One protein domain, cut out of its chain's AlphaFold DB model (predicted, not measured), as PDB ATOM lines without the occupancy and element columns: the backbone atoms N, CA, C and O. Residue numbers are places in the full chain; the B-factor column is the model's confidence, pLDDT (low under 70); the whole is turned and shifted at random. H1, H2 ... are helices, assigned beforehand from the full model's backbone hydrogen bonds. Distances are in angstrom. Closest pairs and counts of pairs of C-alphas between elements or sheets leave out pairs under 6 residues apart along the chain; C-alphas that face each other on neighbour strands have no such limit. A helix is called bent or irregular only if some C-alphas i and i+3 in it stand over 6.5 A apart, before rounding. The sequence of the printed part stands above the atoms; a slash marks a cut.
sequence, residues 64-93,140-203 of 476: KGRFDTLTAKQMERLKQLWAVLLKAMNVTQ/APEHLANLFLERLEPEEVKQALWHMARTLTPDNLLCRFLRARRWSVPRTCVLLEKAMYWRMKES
ATOM      1  N   LYS A  64     186.474 163.946 165.067       86.12
ATOM      2  CA  LYS A  64     185.086 163.712 164.631       86.12
ATOM      3  C   LYS A  64     184.917 163.983 163.136       86.12
ATOM      4  O   LYS A  64     185.375 165.000 162.618       86.12
ATOM      5  N   GLY A  65     184.158 163.124 162.463       89.06
ATOM      6  CA  GLY A  65     183.911 163.255 161.030       89.06
ATOM      7  C   GLY A  65     185.070 162.756 160.161       89.06
ATOM      8  O   GLY A  65     185.142 163.140 158.993       89.06
ATOM      9  N   ARG A  66     185.977 161.951 160.724       90.62
ATOM     10  CA  ARG A  66     186.833 160.999 159.999       90.62
ATOM     11  C   ARG A  66     186.086 159.691 159.760       90.62
ATOM     12  O   ARG A  66     185.121 159.425 160.477       90.62
ATOM     13  N   PHE A  67     186.557 158.885 158.813       90.94
ATOM     14  CA  PHE A  67     185.899 157.653 158.367       90.94
ATOM     15  C   PHE A  67     185.444 156.737 159.519       90.94
ATOM     16  O   PHE A  67     184.266 156.403 159.617       90.94
ATOM     17  N   ASP A  68     186.332 156.437 160.467       87.88
ATOM     18  CA  ASP A  68     186.030 155.540 161.598       87.88
ATOM     19  C   ASP A  68     185.167 156.180 162.700       87.88
ATOM     20  O   ASP A  68     184.802 155.539 163.679       87.88
ATOM     21  N   THR A  69     184.821 157.460 162.550       90.38
ATOM     22  CA  THR A  69     183.994 158.227 163.498       90.38
ATOM     23  C   THR A  69     182.688 158.722 162.878       90.38
ATOM     24  O   THR A  69     182.002 159.568 163.463       90.38
ATOM     25  N   LEU A  70     182.357 158.270 161.663       94.00
ATOM     26  CA  LEU A  70     181.169 158.736 160.957       94.00
ATOM     27  C   LEU A  70     179.896 158.216 161.615       94.00
ATOM     28  O   LEU A  70     179.718 157.027 161.850       94.00
ATOM     29  N   THR A  71     178.947 159.122 161.826       95.38
ATOM     30  CA  THR A  71     177.545 158.735 162.035       95.38
ATOM     31  C   THR A  71     176.968 158.099 160.765       95.38
ATOM     32  O   THR A  71     177.419 158.404 159.661       95.38
ATOM     33  N   ALA A  72     175.890 157.315 160.889       93.31
ATOM     34  CA  ALA A  72     175.208 156.706 159.738       93.31
ATOM     35  C   ALA A  72     174.833 157.734 158.649       93.31
ATOM     36  O   ALA A  72     175.080 157.528 157.463       93.31
ATOM     37  N   LYS A  73     174.332 158.908 159.057       95.19
ATOM     38  CA  LYS A  73     174.005 160.000 158.129       95.19
ATOM     39  C   LYS A  73     175.237 160.547 157.410       95.19
ATOM     40  O   LYS A  73     175.144 160.929 156.251       95.19
ATOM     41  N   GLN A  74     176.375 160.652 158.088       96.88
ATOM     42  CA  GLN A  74     177.615 161.120 157.464       96.88
ATOM     43  C   GLN A  74     178.201 160.066 156.519       96.88
ATOM     44  O   GLN A  74     178.669 160.431 155.442       96.88
ATOM     45  N   MET A  75     178.104 158.785 156.882       96.00
ATOM     46  CA  MET A  75     178.465 157.667 156.010       96.00
ATOM     47  C   MET A  75     177.656 157.698 154.707       96.00
ATOM     48  O   MET A  75     178.228 157.625 153.623       96.00
ATOM     49  N   GLU A  76     176.342 157.928 154.784       95.50
ATOM     50  CA  GLU A  76     175.484 158.095 153.601       95.50
ATOM     51  C   GLU A  76     175.966 159.243 152.691       95.50
ATOM     52  O   GLU A  76     176.016 159.099 151.470       95.50
ATOM     53  N   ARG A  77     176.381 160.382 153.269       97.69
ATOM     54  CA  ARG A  77     176.920 161.519 152.494       97.69
ATOM     55  C   ARG A  77     178.258 161.202 151.837       97.69
ATOM     56  O   ARG A  77     178.488 161.652 150.717       97.69
ATOM     57  N   LEU A  78     179.121 160.444 152.510       97.88
ATOM     58  CA  LEU A  78     180.368 159.966 151.922       97.88
ATOM     59  C   LEU A  78     180.089 159.022 150.746       97.88
ATOM     60  O   LEU A  78     180.640 159.227 149.668       97.88
ATOM     61  N   LYS A  79     179.174 158.060 150.914       97.00
ATOM     62  CA  LYS A  79     178.738 157.161 149.838       97.00
ATOM     63  C   LYS A  79     178.162 157.923 148.638       97.00
ATOM     64  O   LYS A  79     178.533 157.652 147.501       97.00
ATOM     65  N   GLN A  80     177.309 158.923 148.878       97.25
ATOM     66  CA  GLN A  80     176.762 159.791 147.823       97.25
ATOM     67  C   GLN A  80     177.863 160.533 147.052       97.25
ATOM     68  O   GLN A  80     177.784 160.646 145.831       97.25
ATOM     69  N   LEU A  81     178.894 161.031 147.743       98.25
ATOM     70  CA  LEU A  81     180.027 161.692 147.095       98.25
ATOM     71  C   LEU A  81     180.864 160.709 146.261       98.25
ATOM     72  O   LEU A  81     181.218 161.035 145.131       98.25
ATOM     73  N   TRP A  82     181.120 159.500 146.771       98.06
ATOM     74  CA  TRP A  82     181.784 158.443 146.002       98.06
ATOM     75  C   TRP A  82     181.014 158.069 144.737       98.06
ATOM     76  O   TRP A  82     181.620 157.977 143.674       98.06
ATOM     77  N   ALA A  83     179.689 157.922 144.812       97.50
ATOM     78  CA  ALA A  83     178.863 157.618 143.643       97.50
ATOM     79  C   ALA A  83     178.979 158.693 142.543       97.50
ATOM     80  O   ALA A  83     179.034 158.365 141.357       97.50
ATOM     81  N   VAL A  84     179.057 159.974 142.930       97.81
ATOM     82  CA  VAL A  84     179.302 161.088 141.999       97.81
ATOM     83  C   VAL A  84     180.696 160.993 141.375       97.81
ATOM     84  O   VAL A  84     180.830 161.120 140.159       97.81
ATOM     85  N   LEU A  85     181.728 160.748 142.188       98.19
ATOM     86  CA  LEU A  85     183.111 160.668 141.712       98.19
ATOM     87  C   LEU A  85     183.342 159.465 140.796       98.19
ATOM     88  O   LEU A  85     183.961 159.624 139.756       98.19
ATOM     89  N   LEU A  86     182.807 158.285 141.117       98.06
ATOM     90  CA  LEU A  86     182.935 157.090 140.273       98.06
ATOM     91  C   LEU A  86     182.303 157.292 138.889       98.06
ATOM     92  O   LEU A  86     182.850 156.823 137.891       98.06
ATOM     93  N   LYS A  87     181.200 158.046 138.813       96.50
ATOM     94  CA  LYS A  87     180.621 158.475 137.535       96.50
ATOM     95  C   LYS A  87     181.527 159.473 136.810       96.50
ATOM     96  O   LYS A  87     181.760 159.304 135.618       96.50
ATOM     97  N   ALA A  88     182.037 160.493 137.504       97.31
ATOM     98  CA  ALA A  88     182.923 161.499 136.910       97.31
ATOM     99  C   ALA A  88     184.239 160.890 136.394       97.31
ATOM    100  O   ALA A  88     184.702 161.251 135.323       97.31
ATOM    101  N   MET A  89     184.792 159.904 137.100       97.44
ATOM    102  CA  MET A  89     185.976 159.135 136.696       97.44
ATOM    103  C   MET A  89     185.680 158.093 135.604       97.44
ATOM    104  O   MET A  89     186.581 157.374 135.186       97.44
ATOM    105  N   ASN A  90     184.422 157.972 135.155       96.31
ATOM    106  CA  ASN A  90     183.964 156.962 134.197       96.31
ATOM    107  C   ASN A  90     184.245 155.505 134.636       96.31
ATOM    108  O   ASN A  90     184.355 154.608 133.803       96.31
ATOM    109  N   VAL A  91     184.314 155.250 135.950       96.56
ATOM    110  CA  VAL A  91     184.376 153.890 136.520       96.56
ATOM    111  C   VAL A  91     183.020 153.198 136.363       96.56
ATOM    112  O   VAL A  91     182.950 152.001 136.091       96.56
ATOM    113  N   THR A  92     181.924 153.958 136.482       93.88
ATOM    114  CA  THR A  92     180.564 153.467 136.224       93.88
ATOM    115  C   THR A  92     179.849 154.291 135.160       93.88
ATOM    116  O   THR A  92     179.917 155.519 135.123       93.88
ATOM    117  N   GLN A  93     179.080 153.609 134.303       87.56
ATOM    118  CA  GLN A  93     178.309 154.262 133.237       87.56
ATOM    119  C   GLN A  93     177.073 155.007 133.745       87.56
ATOM    120  O   GLN A  93     176.625 155.964 133.115       87.56
ATOM    121  N   ALA A 140     171.015 166.825 141.394       85.00
ATOM    122  CA  ALA A 140     170.987 165.456 140.917       85.00
ATOM    123  C   ALA A 140     172.428 164.932 140.771       85.00
ATOM    124  O   ALA A 140     173.272 165.662 140.244       85.00
ATOM    125  N   PRO A 141     172.718 163.686 141.180       86.00
ATOM    126  CA  PRO A 141     174.072 163.140 141.126       86.00
ATOM    127  C   PRO A 141     174.727 163.206 139.736       86.00
ATOM    128  O   PRO A 141     175.902 163.539 139.640       86.00
ATOM    129  N   GLU A 142     173.956 162.994 138.663       88.00
ATOM    130  CA  GLU A 142     174.410 163.162 137.268       88.00
ATOM    131  C   GLU A 142     174.918 164.586 136.991       88.00
ATOM    132  O   GLU A 142     175.991 164.780 136.430       88.00
ATOM    133  N   HIS A 143     174.178 165.608 137.436       90.12
ATOM    134  CA  HIS A 143     174.614 166.996 137.273       90.12
ATOM    135  C   HIS A 143     175.874 167.282 138.092       90.12
ATOM    136  O   HIS A 143     176.770 167.962 137.607       90.12
ATOM    137  N   LEU A 144     175.958 166.744 139.312       92.75
ATOM    138  CA  LEU A 144     177.132 166.913 140.164       92.75
ATOM    139  C   LEU A 144     178.381 166.240 139.590       92.75
ATOM    140  O   LEU A 144     179.467 166.780 139.766       92.75
ATOM    141  N   ALA A 145     178.242 165.100 138.909       92.19
ATOM    142  CA  ALA A 145     179.354 164.452 138.215       92.19
ATOM    143  C   ALA A 145     179.832 165.312 137.037       92.19
ATOM    144  O   ALA A 145     181.030 165.534 136.879       92.19
ATOM    145  N   ASN A 146     178.890 165.877 136.278       93.44
ATOM    146  CA  ASN A 146     179.204 166.749 135.149       93.44
ATOM    147  C   ASN A 146     179.930 168.039 135.555       93.44
ATOM    148  O   ASN A 146     180.678 168.551 134.735       93.44
ATOM    149  N   LEU A 147     179.782 168.527 136.797       93.69
ATOM    150  CA  LEU A 147     180.539 169.695 137.282       93.69
ATOM    151  C   LEU A 147     182.055 169.505 137.135       93.69
ATOM    152  O   LEU A 147     182.749 170.431 136.735       93.69
ATOM    153  N   PHE A 148     182.571 168.310 137.436       95.69
ATOM    154  CA  PHE A 148     184.000 168.013 137.290       95.69
ATOM    155  C   PHE A 148     184.417 168.010 135.814       95.69
ATOM    156  O   PHE A 148     185.479 168.518 135.455       95.69
ATOM    157  N   LEU A 149     183.534 167.491 134.959       95.88
ATOM    158  CA  LEU A 149     183.757 167.313 133.528       95.88
ATOM    159  C   LEU A 149     183.643 168.609 132.714       95.88
ATOM    160  O   LEU A 149     183.927 168.616 131.521       95.88
ATOM    161  N   GLU A 150     183.261 169.727 133.336       94.31
ATOM    162  CA  GLU A 150     183.293 171.042 132.685       94.31
ATOM    163  C   GLU A 150     184.729 171.508 132.388       94.31
ATOM    164  O   GLU A 150     184.934 172.343 131.506       94.31
ATOM    165  N   ARG A 151     185.721 171.022 133.150       95.25
ATOM    166  CA  ARG A 151     187.107 171.528 133.103       95.25
ATOM    167  C   ARG A 151     188.191 170.452 133.186       95.25
ATOM    168  O   ARG A 151     189.367 170.794 133.049       95.25
ATOM    169  N   LEU A 152     187.813 169.203 133.448       97.50
ATOM    170  CA  LEU A 152     188.713 168.062 133.587       97.50
ATOM    171  C   LEU A 152     188.180 166.878 132.788       97.50
ATOM    172  O   LEU A 152     186.976 166.635 132.761       97.50
ATOM    173  N   GLU A 153     189.085 166.101 132.204       97.81
ATOM    174  CA  GLU A 153     188.723 164.800 131.637       97.81
ATOM    175  C   GLU A 153     188.509 163.758 132.755       97.81
ATOM    176  O   GLU A 153     189.089 163.897 133.837       97.81
ATOM    177  N   PRO A 154     187.737 162.675 132.524       97.75
ATOM    178  CA  PRO A 154     187.500 161.636 133.534       97.75
ATOM    179  C   PRO A 154     188.779 161.074 134.168       97.75
ATOM    180  O   PRO A 154     188.858 160.895 135.385       97.75
ATOM    181  N   GLU A 155     189.806 160.853 133.347       97.12
ATOM    182  CA  GLU A 155     191.107 160.367 133.805       97.12
ATOM    183  C   GLU A 155     191.838 161.406 134.673       97.12
ATOM    184  O   GLU A 155     192.509 161.050 135.636       97.12
ATOM    185  N   GLU A 156     191.652 162.703 134.422       97.81
ATOM    186  CA  GLU A 156     192.245 163.762 135.246       97.81
ATOM    187  C   GLU A 156     191.551 163.889 136.603       97.81
ATOM    188  O   GLU A 156     192.213 164.146 137.607       97.81
ATOM    189  N   VAL A 157     190.233 163.662 136.667       98.38
ATOM    190  CA  VAL A 157     189.497 163.575 137.942       98.38
ATOM    191  C   VAL A 157     190.035 162.413 138.779       98.38
ATOM    192  O   VAL A 157     190.281 162.568 139.979       98.38
ATOM    193  N   LYS A 158     190.259 161.264 138.133       97.69
ATOM    194  CA  LYS A 158     190.836 160.069 138.752       97.69
ATOM    195  C   LYS A 158     192.251 160.332 139.266       97.69
ATOM    196  O   LYS A 158     192.519 160.120 140.450       97.69
ATOM    197  N   GLN A 159     193.137 160.848 138.418       96.62
ATOM    198  CA  GLN A 159     194.507 161.193 138.803       96.62
ATOM    199  C   GLN A 159     194.532 162.196 139.957       96.62
ATOM    200  O   GLN A 159     195.217 161.958 140.950       96.62
ATOM    201  N   ALA A 160     193.721 163.255 139.894       97.69
ATOM    202  CA  ALA A 160     193.647 164.251 140.955       97.69
ATOM    203  C   ALA A 160     193.268 163.625 142.305       97.69
ATOM    204  O   ALA A 160     193.954 163.869 143.298       97.69
ATOM    205  N   LEU A 161     192.226 162.783 142.354       97.81
ATOM    206  CA  LEU A 161     191.798 162.114 143.588       97.81
ATOM    207  C   LEU A 161     192.936 161.287 144.205       97.81
ATOM    208  O   LEU A 161     193.246 161.434 145.391       97.81
ATOM    209  N   TRP A 162     193.572 160.438 143.398       96.06
ATOM    210  CA  TRP A 162     194.592 159.504 143.875       96.06
ATOM    211  C   TRP A 162     195.932 160.182 144.191       96.06
ATOM    212  O   TRP A 162     196.621 159.762 145.128       96.06
ATOM    213  N   HIS A 163     196.286 161.256 143.476       94.06
ATOM    214  CA  HIS A 163     197.466 162.081 143.761       94.06
ATOM    215  C   HIS A 163     197.275 162.937 145.014       94.06
ATOM    216  O   HIS A 163     198.239 163.187 145.730       94.06
ATOM    217  N   MET A 164     196.048 163.386 145.304       95.12
ATOM    218  CA  MET A 164     195.736 164.136 146.525       95.12
ATOM    219  C   MET A 164     195.718 163.246 147.774       95.12
ATOM    220  O   MET A 164     196.033 163.727 148.860       95.12
ATOM    221  N   ALA A 165     195.350 161.965 147.646       92.81
ATOM    222  CA  ALA A 165     195.277 161.057 148.790       92.81
ATOM    223  C   ALA A 165     196.664 160.759 149.384       92.81
ATOM    224  O   ALA A 165     196.814 160.803 150.601       92.81
ATOM    225  N   ARG A 166     197.691 160.531 148.549       90.12
ATOM    226  CA  ARG A 166     199.071 160.201 148.975       90.12
ATOM    227  C   ARG A 166     199.087 159.109 150.064       90.12
ATOM    228  O   ARG A 166     198.762 157.962 149.766       90.12
ATOM    229  N   THR A 167     199.435 159.480 151.300       88.25
ATOM    230  CA  THR A 167     199.501 158.633 152.503       88.25
ATOM    231  C   THR A 167     198.199 158.598 153.315       88.25
ATOM    232  O   THR A 167     198.087 157.809 154.255       88.25
ATOM    233  N   LEU A 168     197.209 159.434 152.986       88.94
ATOM    234  CA  LEU A 168     195.875 159.442 153.588       88.94
ATOM    235  C   LEU A 168     194.981 158.396 152.924       88.94
ATOM    236  O   LEU A 168     195.127 158.078 151.744       88.94
ATOM    237  N   THR A 169     193.968 157.928 153.656       92.56
ATOM    238  CA  THR A 169     192.877 157.190 153.012       92.56
ATOM    239  C   THR A 169     192.094 158.140 152.091       92.56
ATOM    240  O   THR A 169     191.855 159.298 152.467       92.56
ATOM    241  N   PRO A 170     191.638 157.679 150.911       95.62
ATOM    242  CA  PRO A 170     190.808 158.501 150.031       95.62
ATOM    243  C   PRO A 170     189.505 158.926 150.730       95.62
ATOM    244  O   PRO A 170     189.029 160.040 150.528       95.62
ATOM    245  N   ASP A 171     188.970 158.110 151.642       95.75
ATOM    246  CA  ASP A 171     187.795 158.480 152.435       95.75
ATOM    247  C   ASP A 171     188.063 159.652 153.373       95.75
ATOM    248  O   ASP A 171     187.265 160.584 153.426       95.75
ATOM    249  N   ASN A 172     189.187 159.647 154.097       94.31
ATOM    250  CA  ASN A 172     189.518 160.747 154.998       94.31
ATOM    251  C   ASN A 172     189.826 162.031 154.219       94.31
ATOM    252  O   ASN A 172     189.436 163.110 154.675       94.31
ATOM    253  N   LEU A 173     190.429 161.925 153.026       95.75
ATOM    254  CA  LEU A 173     190.546 163.047 152.096       95.75
ATOM    255  C   LEU A 173     189.158 163.616 151.760       95.75
ATOM    256  O   LEU A 173     188.914 164.798 151.982       95.75
ATOM    257  N   LEU A 174     188.215 162.793 151.299       97.81
ATOM    258  CA  LEU A 174     186.859 163.247 150.967       97.81
ATOM    259  C   LEU A 174     186.101 163.790 152.189       97.81
ATOM    260  O   LEU A 174     185.386 164.794 152.093       97.81
ATOM    261  N   CYS A 175     186.296 163.191 153.363       96.44
ATOM    262  CA  CYS A 175     185.736 163.676 154.617       96.44
ATOM    263  C   CYS A 175     186.222 165.091 154.964       96.44
ATOM    264  O   CYS A 175     185.419 165.868 155.480       96.44
ATOM    265  N   ARG A 176     187.468 165.476 154.646       95.00
ATOM    266  CA  ARG A 176     187.939 166.866 154.819       95.00
ATOM    267  C   ARG A 176     187.068 167.852 154.038       95.00
ATOM    268  O   ARG A 176     186.592 168.842 154.596       95.00
ATOM    269  N   PHE A 177     186.778 167.548 152.774       97.31
ATOM    270  CA  PHE A 177     185.920 168.385 151.933       97.31
ATOM    271  C   PHE A 177     184.465 168.399 152.435       97.31
ATOM    272  O   PHE A 177     183.852 169.468 152.528       97.31
ATOM    273  N   LEU A 178     183.924 167.242 152.835       97.69
ATOM    274  CA  LEU A 178     182.574 167.147 153.405       97.69
ATOM    275  C   LEU A 178     182.444 167.966 154.695       97.69
ATOM    276  O   LEU A 178     181.491 168.737 154.831       97.69
ATOM    277  N   ARG A 179     183.401 167.867 155.626       95.19
ATOM    278  CA  ARG A 179     183.417 168.665 156.867       95.19
ATOM    279  C   ARG A 179     183.444 170.163 156.562       95.19
ATOM    280  O   ARG A 179     182.594 170.895 157.077       95.19
ATOM    281  N   ALA A 180     184.311 170.600 155.646       94.00
ATOM    282  CA  ALA A 180     184.412 172.002 155.221       94.00
ATOM    283  C   ALA A 180     183.110 172.571 154.631       94.00
ATOM    284  O   ALA A 180     182.890 173.787 154.633       94.00
ATOM    285  N   ARG A 181     182.220 171.703 154.134       95.31
ATOM    286  CA  ARG A 181     180.914 172.070 153.569       95.31
ATOM    287  C   ARG A 181     179.738 171.523 154.370       95.31
ATOM    288  O   ARG A 181     178.627 171.424 153.846       95.31
ATOM    289  N   ARG A 182     179.954 171.243 155.663       94.75
ATOM    290  CA  ARG A 182     178.925 170.801 156.623       94.75
ATOM    291  C   ARG A 182     178.107 169.619 156.090       94.75
ATOM    292  O   ARG A 182     176.886 169.589 156.231       94.75
ATOM    293  N   TRP A 183     178.789 168.669 155.455       96.88
ATOM    294  CA  TRP A 183     178.234 167.441 154.879       96.88
ATOM    295  C   TRP A 183     177.226 167.664 153.735       96.88
ATOM    296  O   TRP A 183     176.406 166.794 153.440       96.88
ATOM    297  N   SER A 184     177.278 168.822 153.067       96.75
ATOM    298  CA  SER A 184     176.502 169.097 151.854       96.75
ATOM    299  C   SER A 184     177.230 168.569 150.618       96.75
ATOM    300  O   SER A 184     178.183 169.196 150.157       96.75
ATOM    301  N   VAL A 185     176.763 167.453 150.052       96.88
ATOM    302  CA  VAL A 185     177.374 166.834 148.858       96.88
ATOM    303  C   VAL A 185     177.473 167.811 147.673       96.88
ATOM    304  O   VAL A 185     178.587 167.996 147.194       96.88
ATOM    305  N   PRO A 186     176.418 168.556 147.265       96.81
ATOM    306  CA  PRO A 186     176.533 169.507 146.152       96.81
ATOM    307  C   PRO A 186     177.618 170.572 146.354       96.81
ATOM    308  O   PRO A 186     178.439 170.816 145.474       96.81
ATOM    309  N   ARG A 187     177.670 171.182 147.546       96.38
ATOM    310  CA  ARG A 187     178.687 172.197 147.877       96.38
ATOM    311  C   ARG A 187     180.087 171.599 147.968       96.38
ATOM    312  O   ARG A 187     181.063 172.299 147.716       96.38
ATOM    313  N   THR A 188     180.175 170.329 148.351       98.19
ATOM    314  CA  THR A 188     181.428 169.577 148.410       98.19
ATOM    315  C   THR A 188     181.963 169.325 147.006       98.19
ATOM    316  O   THR A 188     183.131 169.610 146.780       98.19
ATOM    317  N   CYS A 189     181.120 168.911 146.052       98.38
ATOM    318  CA  CYS A 189     181.526 168.730 144.655       98.38
ATOM    319  C   CYS A 189     182.099 170.019 144.053       98.38
ATOM    320  O   CYS A 189     183.174 169.984 143.473       98.38
ATOM    321  N   VAL A 190     181.455 171.170 144.280       97.12
ATOM    322  CA  VAL A 190     181.960 172.474 143.802       97.12
ATOM    323  C   VAL A 190     183.322 172.834 144.407       97.12
ATOM    324  O   VAL A 190     184.148 173.457 143.747       97.12
ATOM    325  N   LEU A 191     183.569 172.503 145.679       97.50
ATOM    326  CA  LEU A 191     184.872 172.757 146.300       97.50
ATOM    327  C   LEU A 191     185.941 171.793 145.774       97.50
ATOM    328  O   LEU A 191     187.058 172.217 145.488       97.50
ATOM    329  N   LEU A 192     185.589 170.511 145.678       98.50
ATOM    330  CA  LEU A 192     186.493 169.448 145.264       98.50
ATOM    331  C   LEU A 192     186.899 169.601 143.797       98.50
ATOM    332  O   LEU A 192     188.081 169.476 143.509       98.50
ATOM    333  N   GLU A 193     185.974 169.964 142.902       97.94
ATOM    334  CA  GLU A 193     186.286 170.301 141.505       97.94
ATOM    335  C   GLU A 193     187.340 171.408 141.434       97.94
ATOM    336  O   GLU A 193     188.372 171.222 140.798       97.94
ATOM    337  N   LYS A 194     187.156 172.518 142.163       98.25
ATOM    338  CA  LYS A 194     188.134 173.617 142.181       98.25
ATOM    339  C   LYS A 194     189.507 173.171 142.673       98.25
ATOM    340  O   LYS A 194     190.519 173.637 142.152       98.25
ATOM    341  N   ALA A 195     189.546 172.316 143.693       98.31
ATOM    342  CA  ALA A 195     190.793 171.785 144.231       98.31
ATOM    343  C   ALA A 195     191.482 170.835 143.242       98.31
ATOM    344  O   ALA A 195     192.681 170.977 143.017       98.31
ATOM    345  N   MET A 196     190.728 169.936 142.605       98.38
ATOM    346  CA  MET A 196     191.233 169.020 141.580       98.38
ATOM    347  C   MET A 196     191.725 169.780 140.346       98.38
ATOM    348  O   MET A 196     192.828 169.525 139.872       98.38
ATOM    349  N   TYR A 197     190.972 170.777 139.876       98.19
ATOM    350  CA  TYR A 197     191.394 171.627 138.767       98.19
ATOM    351  C   TYR A 197     192.698 172.352 139.086       98.19
ATOM    352  O   TYR A 197     193.638 172.314 138.296       98.19
ATOM    353  N   TRP A 198     192.789 172.977 140.263       97.94
ATOM    354  CA  TRP A 198     194.023 173.628 140.693       97.94
ATOM    355  C   TRP A 198     195.184 172.630 140.762       97.94
ATOM    356  O   TRP A 198     196.254 172.912 140.223       97.94
ATOM    357  N   ARG A 199     194.964 171.447 141.356       96.81
ATOM    358  CA  ARG A 199     195.976 170.390 141.475       96.81
ATOM    359  C   ARG A 199     196.527 169.992 140.108       96.81
ATOM    360  O   ARG A 199     197.746 169.939 139.976       96.81
ATOM    361  N   MET A 200     195.655 169.793 139.117       96.62
ATOM    362  CA  MET A 200     196.025 169.298 137.786       96.62
ATOM    363  C   MET A 200     196.529 170.379 136.823       96.62
ATOM    364  O   MET A 200     197.365 170.088 135.976       96.62
ATOM    365  N   LYS A 201     196.007 171.609 136.901       96.31
ATOM    366  CA  LYS A 201     196.187 172.615 135.835       96.31
ATOM    367  C   LYS A 201     196.941 173.872 136.257       96.31
ATOM    368  O   LYS A 201     197.517 174.534 135.402       96.31
ATOM    369  N   GLU A 202     196.920 174.237 137.540       96.00
ATOM    370  CA  GLU A 202     197.444 175.537 137.999       96.00
ATOM    371  C   GLU A 202     198.605 175.417 138.991       96.00
ATOM    372  O   GLU A 202     199.435 176.320 139.071       96.00
ATOM    373  N   SER A 203     198.638 174.349 139.793       95.19
ATOM    374  CA  SER A 203     199.525 174.264 140.955       95.19
ATOM    375  C   SER A 203     201.001 174.119 140.590       95.19
ATOM    376  O   SER A 203     201.849 174.614 141.328       95.19
TER     377      SER A 203
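AT A GLANCE: This is residues 64 to 93 and 140 to 203 of the 476 residues of the protein "YALI0C05511p" of Yarrowia lipolytica (strain CLIB 122 / E 150) (UniProt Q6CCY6). This is a compact body of five helices packed mostly crosswise: H5, one of the two long helices, starts beside the middle of the other, H1, and diverges from it at 45 degrees. H2 packs side by side with H5, while H4 crosses the first part of H5 and H3 crosses its later part, with H3 and H4 making a corner. The printed part has 94 residues, with five named helices in the order H1, H2, H3, H4, H5 and no named strand, and the class is all helix. It is compact, with a radius of gyration of the C-alphas of 12.4 A, and spans 33 by 30 by 21 A.

IN THESE COORDINATES: H1 is residues 72 to 88, 24.6 A long, beginning at C-alpha 72 at (175.208, 156.706, 159.738). After the cut comes H2, residues 141 to 149, 13.0 A. H3 is residues 154 to 165, 17.1 A, with C-alpha 154 at (187.500, 161.636, 133.534). H4 is residues 170 to 180, 15.8 A. H5, residues 185 to 202, is 24.4 A long and ends at C-alpha 202 at (197.444, 175.537, 137.999); it is neither bent nor irregular, but only just: C-alphas 199 and 202 are 6.4 A apart.

HOW THE PARTS SIT: H1 and H5 are the hubs, each touching four other helices. H1 touches H5 with residues 77 to 81 alone, at a steep tilt of 45 degrees; their closest C-alphas, of Leu 81 and Val 185, are 6.0 A apart. H2 touches H5 at a shallow tilt of 15 degrees, the same way, closest at the C-alphas of Phe 148 and Glu 193, 5.3 A. H2 also touches H1, at a steep tilt of 51 degrees, with the C-alphas of Ala 88 and Ala 145 closest at 4.8 A. H3 touches H5 about perpendicular, at 89 degrees, closest at the C-alphas of Ala 160 and Met 196, 5.4 A. H1 and H3 only just touch, with 3 pairs of C-alphas within 8 A, and only at their ends; the closest are those of Ala 88 and Pro 154, 5.7 A. H4 touches H5 at a steep tilt of 66 degrees, opposite ways, closest at the C-alphas of Leu 178 and Thr 188, 5.7 A. H4 touches H1 at Leu 78 alone, whose C-alpha is 7.1 A from that of Cys 175. H3 and H4 touch only at the corner, with the C-alphas of Ala 165 and Leu 173 closest at 6.1 A. H2 and H4 are apart. Every O i to N i+4 pair is within hydrogen-bond range in H1 and H3; the counts are 3 of 5 in H2, 6 of 7 in H4 and 13 of 14 in H5.

THE WHOLE: The two farthest C-alphas, of Ala 72 and Glu 202, are 36.4 A apart. Residues 94 to 139 are not printed, and C-alphas 93 and 140 are 15.4 A apart across this cut, in the link from H1 to H2. The links H2 to H3, H3 to H4 and H4 to H5 are tight. The mean pLDDT of the printed part is 95.2, and no printed residue is under 70.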